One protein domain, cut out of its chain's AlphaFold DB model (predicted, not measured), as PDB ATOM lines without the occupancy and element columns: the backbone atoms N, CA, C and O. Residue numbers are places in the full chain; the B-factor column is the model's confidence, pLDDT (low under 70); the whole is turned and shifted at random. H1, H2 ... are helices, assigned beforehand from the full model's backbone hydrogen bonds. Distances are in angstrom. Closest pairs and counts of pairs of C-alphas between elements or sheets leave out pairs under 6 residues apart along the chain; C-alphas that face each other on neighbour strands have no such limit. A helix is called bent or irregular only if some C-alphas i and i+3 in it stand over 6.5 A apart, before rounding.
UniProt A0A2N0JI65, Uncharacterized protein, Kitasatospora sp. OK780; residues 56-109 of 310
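What this domain is: This is residues 56 to 109 of the 310 residues of an uncharacterized protein of Kitasatospora sp. OK780 (UniProt A0A2N0JI65). Three short helices, their centres forming a triangle, stand at steep angles: H1 and H3 each meet H2. The tail after H3, residues 99 to 109, runs to one end of the long axis, with the H2 to H3 link at the other. The printed part has 54 residues and three named helices, H1, H2, H3, no named strand: all helix, compact, radius of gyration of the C-alphas 10.8 A, elongated, 34 by 19 by 18 A.

Where its parts are: H1, residues 56 to 67, 18.9 A, begins at C-alpha 56 (204.572, 218.844, 291.811). It is irregular: C-alphas 56 and 59 are 7.4 A apart. H2 is residues 73 to 82, 14.4 A. H3, residues 89 to 98, 14.2 A, ends at C-alpha 98 (208.095, 218.094, 305.743).

How they stand to each other: H1 and H2 only just touch, with 3 pairs of C-alphas within 8 A, closest Phe 57 and Leu 80, 7.5 A, at a steep tilt of 47 degrees, opposite ways. H2 and H3 only just touch, also with 3 pairs, closest C-alphas Phe 77 and Tyr 89, 7.0 A, at a steep tilt of 68 degrees, only just short of about perpendicular, opposite ways. H1 and H3 are only just apart, closest C-alphas 8.4 A. Each O i to N i+4 pair is within hydrogen-bond range in H2 and H3, and 7 of 8 in H1.

The domain as a whole: The C-alphas farthest apart, Arg 86 and Arg 107, are 33.8 A apart. The printed part has no cut; the H1 to H2 link is tight, H2 to H3 short. Mean pLDDT of the printed part is 83.8; residues 106 to 109 are under 70.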
ATOM      1  N   ARG A  56     205.325 218.224 292.910       87.62
ATOM      2  CA  ARG A  56     204.572 218.844 291.811       87.62
ATOM      3  C   ARG A  56     203.453 219.774 292.302       87.62
ATOM      4  O   ARG A  56     203.205 220.795 291.672       87.62
ATOM      5  N   PHE A  57     202.799 219.433 293.406       89.06
ATOM      6  CA  PHE A  57     201.631 220.139 293.944       89.06
ATOM      7  C   PHE A  57     202.001 221.188 295.000       89.06
ATOM      8  O   PHE A  57     201.133 221.923 295.467       89.06
ATOM      9  N   THR A  58     203.283 221.296 295.368       89.56
ATOM     10  CA  THR A  58     203.756 222.194 296.434       89.56
ATOM     11  C   THR A  58     203.365 223.647 296.187       89.56
ATOM     12  O   THR A  58     202.956 224.332 297.122       89.56
ATOM     13  N   ARG A  59     203.471 224.125 294.939       87.19
ATOM     14  CA  ARG A  59     203.158 225.518 294.585       87.19
ATOM     15  C   ARG A  59     201.672 225.823 294.755       87.19
ATOM     16  O   ARG A  59     201.337 226.790 295.431       87.19
ATOM     17  N   TYR A  60     200.810 224.938 294.254       90.19
ATOM     18  CA  TYR A  60     199.366 225.014 294.468       90.19
ATOM     19  C   TYR A  60     199.011 224.992 295.963       90.19
ATOM     20  O   TYR A  60     198.308 225.876 296.439       90.19
ATOM     21  N   CYS A  61     199.570 224.047 296.731       90.25
ATOM     22  CA  CYS A  61     199.310 223.941 298.171       90.25
ATOM     23  C   CYS A  61     199.716 225.207 298.930       90.25
ATOM     24  O   CYS A  61     198.978 225.657 299.801       90.25
ATOM     25  N   ARG A  62     200.887 225.775 298.614       89.81
ATOM     26  CA  ARG A  62     201.361 227.018 299.234       89.81
ATOM     27  C   ARG A  62     200.432 228.178 298.914       89.81
ATOM     28  O   ARG A  62     200.047 228.878 299.836       89.81
ATOM     29  N   GLN A  63     200.037 228.345 297.653       88.12
ATOM     30  CA  GLN A  63     199.109 229.411 297.277       88.12
ATOM     31  C   GLN A  63     197.768 229.254 297.998       88.12
ATOM     32  O   GLN A  63     197.301 230.188 298.638       88.12
ATOM     33  N   ARG A  64     197.198 228.045 297.988       87.12
ATOM     34  CA  ARG A  64     195.906 227.776 298.623       87.12
ATOM     35  C   ARG A  64     195.929 228.025 300.134       87.12
ATOM     36  O   ARG A  64     194.976 228.561 300.685       87.12
ATOM     37  N   LEU A  65     197.031 227.668 300.796       87.19
ATOM     38  CA  LEU A  65     197.230 227.905 302.228       87.19
ATOM     39  C   LEU A  65     197.668 229.339 302.560       87.19
ATOM     40  O   LEU A  65     197.571 229.727 303.718       87.19
ATOM     41  N   LEU A  66     198.146 230.126 301.596       84.88
ATOM     42  CA  LEU A  66     198.300 231.575 301.759       84.88
ATOM     43  C   LEU A  66     196.936 232.266 301.710       84.88
ATOM     44  O   LEU A  66     196.665 233.131 302.537       84.88
ATOM     45  N   ASP A  67     196.071 231.846 300.784       80.94
ATOM     46  CA  ASP A  67     194.720 232.396 300.641       80.94
ATOM     47  C   ASP A  67     193.841 232.068 301.862       80.94
ATOM     48  O   ASP A  67     193.060 232.908 302.321       80.94
ATOM     49  N   GLU A  68     193.974 230.843 302.382       78.94
ATOM     50  CA  GLU A  68     193.261 230.355 303.562       78.94
ATOM     51  C   GLU A  68     194.196 229.527 304.478       78.94
ATOM     52  O   GLU A  68     194.255 228.294 304.388       78.94
ATOM     53  N   PRO A  69     194.910 230.178 305.425       81.19
ATOM     54  CA  PRO A  69     195.863 229.518 306.330       81.19
ATOM     55  C   PRO A  69     195.267 228.436 307.224       81.19
ATOM     56  O   PRO A  69     196.005 227.586 307.725       81.19
ATOM     57  N   HIS A  70     193.947 228.452 307.422       78.00
ATOM     58  CA  HIS A  70     193.194 227.508 308.251       78.00
ATOM     59  C   HIS A  70     192.429 226.460 307.442       78.00
ATOM     60  O   HIS A  70     191.717 225.650 308.034       78.00
ATOM     61  N   LEU A  71     192.633 226.395 306.121       82.75
ATOM     62  CA  LEU A  71     191.966 225.411 305.274       82.75
ATOM     63  C   LEU A  71     192.185 223.993 305.815       82.75
ATOM     64  O   LEU A  71     193.313 223.599 306.154       82.75
ATOM     65  N   ARG A  72     191.106 223.212 305.897       80.56
ATOM     66  CA  ARG A  72     191.162 221.822 306.357       80.56
ATOM     67  C   ARG A  72     192.031 220.992 305.416       80.56
ATOM     68  O   ARG A  72     191.875 221.039 304.200       80.56
ATOM     69  N   ALA A  73     192.908 220.170 305.990       82.88
ATOM     70  CA  ALA A  73     193.779 219.291 305.210       82.88
ATOM     71  C   ALA A  73     192.992 218.277 304.358       82.88
ATOM     72  O   ALA A  73     193.479 217.887 303.307       82.88
ATOM     73  N   THR A  74     191.789 217.881 304.788       80.81
ATOM     74  CA  THR A  74     190.890 217.014 304.010       80.81
ATOM     75  C   THR A  74     190.405 217.707 302.739       80.81
ATOM     76  O   THR A  74     190.571 217.155 301.666       80.81
ATOM     77  N   VAL A  75     189.934 218.955 302.844       85.19
ATOM     78  CA  VAL A  75     189.467 219.739 301.686       85.19
ATOM     79  C   VAL A  75     190.607 219.964 300.695       85.19
ATOM     80  O   VAL A  75     190.465 219.693 299.509       85.19
ATOM     81  N   LEU A  76     191.776 220.380 301.190       88.31
ATOM     82  CA  LEU A  76     192.956 220.547 300.341       88.31
ATOM     83  C   LEU A  76     193.370 219.224 299.671       88.31
ATOM     84  O   LEU A  76     193.830 219.228 298.536       88.31
ATOM     85  N   PHE A  77     193.231 218.092 300.363       86.56
ATOM     86  CA  PHE A  77     193.532 216.784 299.790       86.56
ATOM     87  C   PHE A  77     192.565 216.416 298.662       86.56
ATOM     88  O   PHE A  77     193.034 215.981 297.613       86.56
ATOM     89  N   ASP A  78     191.264 216.631 298.849       86.56
ATOM     90  CA  ASP A  78     190.250 216.357 297.826       86.56
ATOM     91  C   ASP A  78     190.501 217.210 296.567       86.56
ATOM     92  O   ASP A  78     190.571 216.667 295.463       86.56
ATOM     93  N   GLU A  79     190.807 218.506 296.735       89.94
ATOM     94  CA  GLU A  79     191.238 219.386 295.633       89.94
ATOM     95  C   GLU A  79     192.475 218.819 294.897       89.94
ATOM     96  O   GLU A  79     192.557 218.828 293.667       89.94
ATOM     97  N   LEU A  80     193.463 218.289 295.630       91.12
ATOM     98  CA  LEU A  80     194.661 217.689 295.034       91.12
ATOM     99  C   LEU A  80     194.361 216.396 294.268       91.12
ATOM    100  O   LEU A  80     194.996 216.141 293.240       91.12
ATOM    101  N   VAL A  81     193.446 215.566 294.768       89.19
ATOM    102  CA  VAL A  81     193.026 214.324 294.105       89.19
ATOM    103  C   VAL A  81     192.384 214.645 292.756       89.19
ATOM    104  O   VAL A  81     192.748 214.023 291.756       89.19
ATOM    105  N   GLU A  82     191.536 215.672 292.691       87.50
ATOM    106  CA  GLU A  82     190.963 216.168 291.431       87.50
ATOM    107  C   GLU A  82     192.028 216.707 290.464       87.50
ATOM    108  O   GLU A  82     191.925 216.541 289.247       87.50
ATOM    109  N   LEU A  83     193.101 217.308 290.989       87.38
ATOM    110  CA  LEU A  83     194.263 217.746 290.205       87.38
ATOM    111  C   LEU A  83     195.204 216.593 289.804       87.38
ATOM    112  O   LEU A  83     196.221 216.824 289.141       87.38
ATOM    113  N   GLY A  84     194.876 215.351 290.172       88.69
ATOM    114  CA  GLY A  84     195.591 214.145 289.766       88.69
ATOM    115  C   GLY A  84     196.626 213.634 290.772       88.69
ATOM    116  O   GLY A  84     197.522 212.874 290.388       88.69
ATOM    117  N   TYR A  85     196.547 214.024 292.047       88.38
ATOM    118  CA  TYR A  85     197.381 213.440 293.098       88.38
ATOM    119  C   TYR A  85     196.994 211.974 293.358       88.38
ATOM    120  O   TYR A  85     195.834 211.644 293.577       88.38
ATOM    121  N   ARG A  86     197.985 211.071 293.337       87.62
ATOM    122  CA  ARG A  86     197.795 209.613 293.509       87.62
ATOM    123  C   ARG A  86     198.293 209.073 294.853       87.62
ATOM    124  O   ARG A  86     198.246 207.868 295.084       87.62
ATOM    125  N   GLY A  87     198.845 209.932 295.710       85.56
ATOM    126  CA  GLY A  87     199.360 209.519 297.016       85.56
ATOM    127  C   GLY A  87     198.246 209.333 298.047       85.56
ATOM    128  O   GLY A  87     197.171 209.913 297.933       85.56
ATOM    129  N   ALA A  88     198.518 208.550 299.092       86.12
ATOM    130  CA  ALA A  88     197.595 208.394 300.214       86.12
ATOM    131  C   ALA A  88     197.539 209.661 301.091       86.12
ATOM    132  O   ALA A  88     198.537 210.378 301.225       86.12
ATOM    133  N   TYR A  89     196.413 209.877 301.781       84.44
ATOM    134  CA  TYR A  89     196.204 211.017 302.687       84.44
ATOM    135  C   TYR A  89     197.298 211.156 303.764       84.44
ATOM    136  O   TYR A  89     197.795 212.249 304.046       84.44
ATOM    137  N   SER A  90     197.756 210.039 304.334       85.38
ATOM    138  CA  SER A  90     198.850 210.021 305.318       85.38
ATOM    139  C   SER A  90     200.192 210.481 304.729       85.38
ATOM    140  O   SER A  90     200.983 211.138 305.405       85.38
ATOM    141  N   THR A  91     200.447 210.188 303.449       84.94
ATOM    142  CA  THR A  91     201.654 210.643 302.739       84.94
ATOM    143  C   THR A  91     201.579 212.138 302.457       84.94
ATOM    144  O   THR A  91     202.543 212.859 302.711       84.94
ATOM    145  N   PHE A  92     200.415 212.615 302.017       87.50
ATOM    146  CA  PHE A  92     200.136 214.031 301.801       87.50
ATOM    147  C   PHE A  92     200.329 214.855 303.081       87.50
ATOM    148  O   PHE A  92     201.119 215.797 303.100       87.50
ATOM    149  N   THR A  93     199.685 214.471 304.185       86.62
ATOM    150  CA  THR A  93     199.792 215.204 305.460       86.62
ATOM    151  C   THR A  93     201.215 215.205 306.019       86.62
ATOM    152  O   THR A  93     201.655 216.207 306.591       86.62
ATOM    153  N   ARG A  94     201.982 214.126 305.807       84.94
ATOM    154  CA  ARG A  94     203.417 214.093 306.121       84.94
ATOM    155  C   ARG A  94     204.213 215.057 305.243       84.94
ATOM    156  O   ARG A  94     205.087 215.755 305.759       84.94
ATOM    157  N   ALA A  95     203.912 215.117 303.948       85.12
ATOM    158  CA  ALA A  95     204.565 216.025 303.014       85.12
ATOM    159  C   ALA A  95     204.287 217.498 303.362       85.12
ATOM    160  O   ALA A  95     205.225 218.292 303.384       85.12
ATOM    161  N   LEU A  96     203.054 217.849 303.757       86.81
ATOM    162  CA  LEU A  96     202.719 219.206 304.213       86.81
ATOM    163  C   LEU A  96     203.639 219.684 305.351       86.81
ATOM    164  O   LEU A  96     204.111 220.821 305.329       86.81
ATOM    165  N   ARG A  97     203.913 218.807 306.328       86.56
ATOM    166  CA  ARG A  97     204.803 219.097 307.467       86.56
ATOM    167  C   ARG A  97     206.263 219.175 307.034       86.56
ATOM    168  O   ARG A  97     206.952 220.126 307.380       86.56
ATOM    169  N   LYS A  98     206.717 218.192 306.251       84.75
ATOM    170  CA  LYS A  98     208.095 218.094 305.743       84.75
ATOM    171  C   LYS A  98     208.501 219.330 304.936       84.75
ATOM    172  O   LYS A  98     209.623 219.793 305.074       84.75
ATOM    173  N   TYR A  99     207.596 219.847 304.106       85.31
ATOM    174  CA  TYR A  99     207.846 221.001 303.240       85.31
ATOM    175  C   TYR A  99     207.380 222.337 303.830       85.31
ATOM    176  O   TYR A  99     207.459 223.352 303.134       85.31
ATOM    177  N   GLN A 100     206.882 222.322 305.076       84.38
ATOM    178  CA  GLN A 100     206.402 223.492 305.819       84.38
ATOM    179  C   GLN A 100     205.539 224.423 304.953       84.38
ATOM    180  O   GLN A 100     205.749 225.629 304.889       84.38
ATOM    181  N   VAL A 101     204.585 223.847 304.216       85.56
ATOM    182  CA  VAL A 101     203.809 224.607 303.219       85.56
ATOM    183  C   VAL A 101     202.731 225.494 303.833       85.56
ATOM    184  O   VAL A 101     202.208 226.359 303.139       85.56
ATOM    185  N   ARG A 102     202.369 225.264 305.102       84.12
ATOM    186  CA  ARG A 102     201.378 226.077 305.803       84.12
ATOM    187  C   ARG A 102     202.083 227.298 306.403       84.12
ATOM    188  O   ARG A 102     202.986 227.098 307.218       84.12
ATOM    189  N   PRO A 103     201.694 228.528 306.028       79.56
ATOM    190  CA  PRO A 103     202.242 229.720 306.653       79.56
ATOM    191  C   PRO A 103     201.846 229.763 308.134       79.56
ATOM    192  O   PRO A 103     200.787 229.266 308.527       79.56
ATOM    193  N   ALA A 104     202.700 230.356 308.965       75.06
ATOM    194  CA  ALA A 104     202.322 230.664 310.336       75.06
ATOM    195  C   ALA A 104     201.252 231.764 310.305       75.06
ATOM    196  O   ALA A 104     201.480 232.830 309.741       75.06
ATOM    197  N   CYS A 105     200.087 231.516 310.899       72.44
ATOM    198  CA  CYS A 105     199.081 232.557 311.070       72.44
ATOM    199  C   CYS A 105     199.464 233.404 312.286       72.44
ATOM    200  O   CYS A 105     199.471 232.889 313.401       72.44
ATOM    201  N   GLU A 106     199.781 234.685 312.089       66.19
ATOM    202  CA  GLU A 106     200.230 235.597 313.155       66.19
ATOM    203  C   GLU A 106     199.225 235.696 314.311       66.19
ATOM    204  O   GLU A 106     199.616 235.743 315.473       66.19
ATOM    205  N   ARG A 107     197.925 235.603 314.012       63.28
ATOM    206  CA  ARG A 107     196.846 235.640 315.011       63.28
ATOM    207  C   ARG A 107     196.686 234.339 315.796       63.28
ATOM    208  O   ARG A 107     196.294 234.368 316.954       63.28
ATOM    209  N   CYS A 108     197.013 233.198 315.192       64.75
ATOM    210  CA  CYS A 108     197.036 231.906 315.891       64.75
ATOM    211  C   CYS A 108     198.402 231.588 316.500       64.75
ATOM    212  O   CYS A 108     198.533 230.617 317.239       64.75
ATOM    213  N   ARG A 109     199.419 232.399 316.193       60.31
ATOM    214  CA  ARG A 109     200.747 232.329 316.798       60.31
ATOM    215  C   ARG A 109     200.773 232.942 318.198       60.31
ATOM    216  O   ARG A 109     201.792 232.796 318.865       60.31
TER     217      ARG A 109